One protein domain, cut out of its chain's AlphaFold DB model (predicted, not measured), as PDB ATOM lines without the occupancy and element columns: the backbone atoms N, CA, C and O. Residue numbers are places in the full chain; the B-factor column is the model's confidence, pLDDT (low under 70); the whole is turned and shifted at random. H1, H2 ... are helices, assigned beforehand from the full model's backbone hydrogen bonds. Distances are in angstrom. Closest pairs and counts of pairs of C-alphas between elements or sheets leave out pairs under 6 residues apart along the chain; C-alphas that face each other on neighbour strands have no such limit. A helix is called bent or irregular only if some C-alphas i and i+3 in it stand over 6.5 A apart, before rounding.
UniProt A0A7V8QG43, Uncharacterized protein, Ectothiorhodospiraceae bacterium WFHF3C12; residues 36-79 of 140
ATOM      1  N   GLN A  36     136.271 102.718  60.174       90.44
ATOM      2  CA  GLN A  36     136.587 101.950  61.383       90.44
ATOM      3  C   GLN A  36     135.520 102.071  62.468       90.44
ATOM      4  O   GLN A  36     135.437 101.207  63.339       90.44
ATOM      5  N   GLU A  37     134.691 103.114  62.423       92.38
ATOM      6  CA  GLU A  37     133.823 103.488  63.539       92.38
ATOM      7  C   GLU A  37     132.825 102.385  63.916       92.38
ATOM      8  O   GLU A  37     132.703 102.024  65.088       92.38
ATOM      9  N   THR A  38     132.148 101.791  62.930       92.88
ATOM     10  CA  THR A  38     131.121 100.766  63.162       92.88
ATOM     11  C   THR A  38     131.687  99.528  63.851       92.88
ATOM     12  O   THR A  38     131.189  99.090  64.888       92.88
ATOM     13  N   VAL A  39     132.753  98.963  63.288       93.31
ATOM     14  CA  VAL A  39     133.374  97.741  63.811       93.31
ATOM     15  C   VAL A  39     134.103  98.026  65.120       93.31
ATOM     16  O   VAL A  39     134.068  97.187  66.016       93.31
ATOM     17  N   HIS A  40     134.697  99.211  65.297       93.44
ATOM     18  CA  HIS A  40     135.292  99.587  66.577       93.44
ATOM     19  C   HIS A  40     134.236  99.634  67.682       93.44
ATOM     20  O   HIS A  40     134.462  99.069  68.747       93.44
ATOM     21  N   ARG A  41     133.055 100.207  67.421       93.81
ATOM     22  CA  ARG A  41     131.937 100.176  68.376       93.81
ATOM     23  C   ARG A  41     131.473  98.762  68.676       93.81
ATOM     24  O   ARG A  41     131.292  98.433  69.843       93.81
ATOM     25  N   LEU A  42     131.323  97.933  67.647       93.31
ATOM     26  CA  LEU A  42     130.893  96.546  67.808       93.31
ATOM     27  C   LEU A  42     131.886  95.737  68.654       93.31
ATOM     28  O   LEU A  42     131.483  94.989  69.536       93.31
ATOM     29  N   LEU A  43     133.186  95.892  68.395       92.25
ATOM     30  CA  LEU A  43     134.226  95.091  69.034       92.25
ATOM     31  C   LEU A  43     134.692  95.647  70.370       92.25
ATOM     32  O   LEU A  43     135.043  94.865  71.242       92.25
ATOM     33  N   ARG A  44     134.773  96.969  70.524       92.44
ATOM     34  CA  ARG A  44     135.331  97.635  71.712       92.44
ATOM     35  C   ARG A  44     134.264  98.206  72.636       92.44
ATOM     36  O   ARG A  44     134.586  98.551  73.766       92.44
ATOM     37  N   GLY A  45     133.018  98.320  72.175       93.94
ATOM     38  CA  GLY A  45     131.903  98.866  72.949       93.94
ATOM     39  C   GLY A  45     131.848 100.397  73.001       93.94
ATOM     40  O   GLY A  45     131.002 100.949  73.699       93.94
ATOM     41  N   TYR A  46     132.726 101.107  72.285       95.12
ATOM     42  CA  TYR A  46     132.768 102.574  72.271       95.12
ATOM     43  C   TYR A  46     133.269 103.133  70.927       95.12
ATOM     44  O   TYR A  46     133.713 102.390  70.060       95.12
ATOM     45  N   SER A  47     133.143 104.448  70.733       94.88
ATOM     46  CA  SER A  47     133.554 105.171  69.513       94.88
ATOM     47  C   SER A  47     135.069 105.333  69.389       94.88
ATOM     48  O   SER A  47     135.729 105.604  70.393       94.88
ATOM     49  N   ILE A  48     135.614 105.354  68.169       93.44
ATOM     50  CA  ILE A  48     137.021 105.743  67.949       93.44
ATOM     51  C   ILE A  48     137.317 107.164  68.447       93.44
ATOM     52  O   ILE A  48     138.455 107.470  68.792       93.44
ATOM     53  N   SER A  49     136.297 108.024  68.534       95.06
ATOM     54  CA  SER A  49     136.415 109.408  69.000       95.06
ATOM     55  C   SER A  49     136.475 109.547  70.523       95.06
ATOM     56  O   SER A  49     136.646 110.660  71.021       95.06
ATOM     57  N   LEU A  50     136.344 108.459  71.292       95.69
ATOM     58  CA  LEU A  50     136.340 108.536  72.754       95.69
ATOM     59  C   LEU A  50     137.582 109.238  73.342       95.69
ATOM     60  O   LEU A  50     137.388 110.104  74.196       95.69
ATOM     61  N   PRO A  51     138.830 108.953  72.911       92.62
ATOM     62  CA  PRO A  51     140.002 109.660  73.436       92.62
ATOM     63  C   PRO A  51     139.905 111.176  73.235       92.62
ATOM     64  O   PRO A  51     140.178 111.947  74.153       92.62
ATOM     65  N   THR A  52     139.419 111.608  72.069       94.69
ATOM     66  CA  THR A  52     139.184 113.019  71.751       94.69
ATOM     67  C   THR A  52     138.119 113.636  72.658       94.69
ATOM     68  O   THR A  52     138.302 114.748  73.146       94.69
ATOM     69  N   VAL A  53     137.018 112.930  72.930       97.06
ATOM     70  CA  VAL A  53     135.969 113.409  73.852       97.06
ATOM     71  C   VAL A  53     136.506 113.545  75.279       97.06
ATOM     72  O   VAL A  53     136.240 114.551  75.938       97.06
ATOM     73  N   LEU A  54     137.302 112.583  75.752       97.19
ATOM     74  CA  LEU A  54     137.921 112.648  77.077       97.19
ATOM     75  C   LEU A  54     138.893 113.831  77.186       97.19
ATOM     76  O   LEU A  54     138.869 114.550  78.185       97.19
ATOM     77  N   ALA A  55     139.698 114.078  76.151       96.19
ATOM     78  CA  ALA A  55     140.593 115.231  76.105       96.19
ATOM     79  C   ALA A  55     139.823 116.559  76.202       96.19
ATOM     80  O   ALA A  55     140.140 117.391  77.051       96.19
ATOM     81  N   HIS A  56     138.760 116.729  75.409       97.38
ATOM     82  CA  HIS A  56     137.911 117.928  75.465       97.38
ATOM     83  C   HIS A  56     137.153 118.081  76.789       97.38
ATOM     84  O   HIS A  56     136.796 119.192  77.166       97.38
ATOM     85  N   SER A  57     136.940 116.983  77.514       97.38
ATOM     86  CA  SER A  57     136.299 116.986  78.834       97.38
ATOM     87  C   SER A  57     137.274 117.300  79.980       97.38
ATOM     88  O   SER A  57     136.888 117.238  81.145       97.38
ATOM     89  N   GLY A  58     138.539 117.620  79.677       97.31
ATOM     90  CA  GLY A  58     139.539 118.038  80.663       97.31
ATOM     91  C   GLY A  58     140.302 116.895  81.339       97.31
ATOM     92  O   GLY A  58     141.044 117.141  82.289       97.31
ATOM     93  N   PHE A  59     140.168 115.651  80.866       97.94
ATOM     94  CA  PHE A  59     140.974 114.545  81.387       97.94
ATOM     95  C   PHE A  59     142.423 114.656  80.907       97.94
ATOM     96  O   PHE A  59     142.690 114.841  79.720       97.94
ATOM     97  N   SER A  60     143.378 114.465  81.817       97.31
ATOM     98  CA  SER A  60     144.802 114.383  81.470       97.31
ATOM     99  C   SER A  60     145.109 113.148  80.612       97.31
ATOM    100  O   SER A  60     144.400 112.143  80.677       97.31
ATOM    101  N   ALA A  61     146.211 113.176  79.857       95.06
ATOM    102  CA  ALA A  61     146.630 112.048  79.015       95.06
ATOM    103  C   ALA A  61     146.780 110.726  79.800       95.06
ATOM    104  O   ALA A  61     146.403 109.663  79.310       95.06
ATOM    105  N   ILE A  62     147.255 110.795  81.049       97.06
ATOM    106  CA  ILE A  62     147.382 109.624  81.932       97.06
ATOM    107  C   ILE A  62     145.997 109.061  82.280       97.06
ATOM    108  O   ILE A  62     145.779 107.855  82.177       97.06
ATOM    109  N   GLN A  63     145.040 109.919  82.646       97.12
ATOM    110  CA  GLN A  63     143.671 109.488  82.950       97.12
ATOM    111  C   GLN A  63     142.983 108.896  81.719       97.12
ATOM    112  O   GLN A  63     142.316 107.869  81.829       97.12
ATOM    113  N   GLN A  64     143.180 109.495  80.542       95.38
ATOM    114  CA  GLN A  64     142.665 108.963  79.281       95.38
ATOM    115  C   GLN A  64     143.184 107.544  79.032       95.38
ATOM    116  O   GLN A  64     142.393 106.633  78.791       95.38
ATOM    117  N   GLN A  65     144.497 107.330  79.164       94.38
ATOM    118  CA  GLN A  65     145.104 106.011  78.994       94.38
ATOM    119  C   GLN A  65     144.566 104.996  80.014       94.38
ATOM    120  O   GLN A  65     144.287 103.853  79.655       94.38
ATOM    121  N   GLN A  66     144.373 105.406  81.270       95.88
ATOM    122  CA  GLN A  66     143.800 104.549  82.312       95.88
ATOM    123  C   GLN A  66     142.348 104.156  82.011       95.88
ATOM    124  O   GLN A  66     141.982 102.994  82.195       95.88
ATOM    125  N   ILE A  67     141.523 105.101  81.552       95.75
ATOM    126  CA  ILE A  67     140.129 104.842  81.176       95.75
ATOM    127  C   ILE A  67     140.094 103.886  79.983       95.75
ATOM    128  O   ILE A  67     139.497 102.820  80.088       95.75
ATOM    129  N   VAL A  68     140.793 104.214  78.893       92.44
ATOM    130  CA  VAL A  68     140.841 103.380  77.680       92.44
ATOM    131  C   VAL A  68     141.363 101.976  77.990       92.44
ATOM    132  O   VAL A  68     140.793 100.996  77.518       92.44
ATOM    133  N   GLY A  69     142.380 101.850  78.848       92.62
ATOM    134  CA  GLY A  69     142.882 100.552  79.300       92.62
ATOM    135  C   GLY A  69     141.818  99.708  80.010       92.62
ATOM    136  O   GLY A  69     141.714  98.511  79.754       92.62
ATOM    137  N   LYS A  70     140.976 100.326  80.850       94.81
ATOM    138  CA  LYS A  70     139.856  99.642  81.522       94.81
ATOM    139  C   LYS A  70     138.714  99.293  80.567       94.81
ATOM    140  O   LYS A  70     138.050  98.284  80.770       94.81
ATOM    141  N   LEU A  71     138.495 100.061  79.503       93.75
ATOM    142  CA  LEU A  71     137.470  99.731  78.503       93.75
ATOM    143  C   LEU A  71     137.782  98.450  77.724       93.75
ATOM    144  O   LEU A  71     136.901  97.915  77.062       93.75
ATOM    145  N   GLY A  72     138.986  97.884  77.878       88.88
ATOM    146  CA  GLY A  72     139.283  96.521  77.448       88.88
ATOM    147  C   GLY A  72     138.249  95.491  77.928       88.88
ATOM    148  O   GLY A  72     137.944  94.570  77.176       88.88
ATOM    149  N   TYR A  73     137.632  95.688  79.103       90.06
ATOM    150  CA  TYR A  73     136.565  94.817  79.622       90.06
ATOM    151  C   TYR A  73     135.262  94.852  78.809       90.06
ATOM    152  O   TYR A  73     134.446  93.948  78.944       90.06
ATOM    153  N   LEU A  74     135.065  95.868  77.964       91.62
ATOM    154  CA  LEU A  74     133.931  95.950  77.041       91.62
ATOM    155  C   LEU A  74     134.197  95.219  75.721       91.62
ATOM    156  O   LEU A  74     133.307  95.149  74.875       91.62
ATOM    157  N   THR A  75     135.418  94.712  75.511       90.62
ATOM    158  CA  THR A  75     135.780  94.093  74.237       90.62
ATOM    159  C   THR A  75     134.987  92.806  74.035       90.62
ATOM    160  O   THR A  75     135.085  91.877  74.836       90.62
ATOM    161  N   MET A  76     134.258  92.723  72.925       89.50
ATOM    162  CA  MET A  76     133.617  91.491  72.494       89.50
ATOM    163  C   MET A  76     134.668  90.575  71.847       89.50
ATOM    164  O   MET A  76     135.305  90.983  70.868       89.50
ATOM    165  N   PRO A  77     134.876  89.346  72.354       85.38
ATOM    166  CA  PRO A  77     135.869  88.429  71.808       85.38
ATOM    167  C   PRO A  77     135.345  87.794  70.513       85.38
ATOM    168  O   PRO A  77     134.876  86.657  70.503       85.38
ATOM    169  N   LEU A  78     135.393  88.542  69.407       85.88
ATOM    170  CA  LEU A  78     135.144  87.980  68.084       85.88
ATOM    171  C   LEU A  78     136.417  87.326  67.548       85.88
ATOM    172  O   LEU A  78     137.398  87.991  67.217       85.88
ATOM    173  N   GLY A  79     136.356  86.004  67.445       84.56
ATOM    174  CA  GLY A  79     137.416  85.162  66.914       84.56
ATOM    175  C   GLY A  79     138.338  84.571  67.969       84.56
ATOM    176  O   GLY A  79     138.307  84.945  69.138       84.56
TER     177      GLY A  79
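AT A GLANCE: This is residues 36 to 79 of the 140 residues of an uncharacterized protein of Ectothiorhodospiraceae bacterium WFHF3C12 (UniProt A0A7V8QG43). The longest helix, H3, makes one long side of a small, flat arrangement; H2 folds back beside its early part as a helical hairpin, and H1 stands crosswise near its last residues. Residues 45 to 49 run between H1 and H2, and residues 75 to 79 carry on past H3 as a tail toward one end of the longest axis. The printed part has 44 residues with three named helices, in the order H1, H2, H3, and no named strand; the class is all helix. It is only just compact, close to loose, with a radius of gyration of the C-alphas of 11.0 A, and its C-alphas span 34 by 18 by 10 A.

HOW THE PARTS SIT: H3, residues 61 to 74, touches H2, residues 50 to 56. Their closest C-alphas, those of Leu 54 and Gln 64, are 6.4 A apart. Their lines stand at a shallow tilt of 28 degrees and run opposite ways, and the two form a helical hairpin. H1, residues 37 to 44, only just touches H3, with 3 pairs of C-alphas within 8 A, and H3 meets it with residues 71 to 74 alone. The closest C-alphas of this pair are those of Arg 44 and Leu 74, at 5.8 A. The lines of H1 and H3 are only just about perpendicular, at 73 degrees. H1 and H2 are apart, though they follow each other in the chain. In H1 and H2 every O i to N i+4 pair is within hydrogen-bond range; in H3 it is 7 of 10.

IN THESE COORDINATES: H3 runs from Ala 61 to Leu 74, 20.6 A from first to last C-alpha, with C-alpha 61 at (146.630, 112.048, 79.015) and C-alpha 74 at (133.931, 95.950, 77.041). It is neither bent nor irregular, but only just: C-alphas 70 and 73 are 6.1 A apart. H2 runs from Leu 50 to His 56, 9.9 A. H1 runs from Glu 37, with its C-alpha at (133.823, 103.488, 63.539), to Arg 44, 10.2 A.

THE WHOLE: The two C-alphas farthest apart, those of Gly 58 and Gly 79, are 35.7 A from each other, and the outline is flat, but only just. The first and last printed C-alphas, of Gln 36 and Gly 79, are 17.7 A apart. The printed part has no cut. The links from H1 to H2, of 5 residues, and from H2 to H3, of 4 residues, are tight. The mean pLDDT of the printed part of this model is 93.6, and no printed residue is under 70.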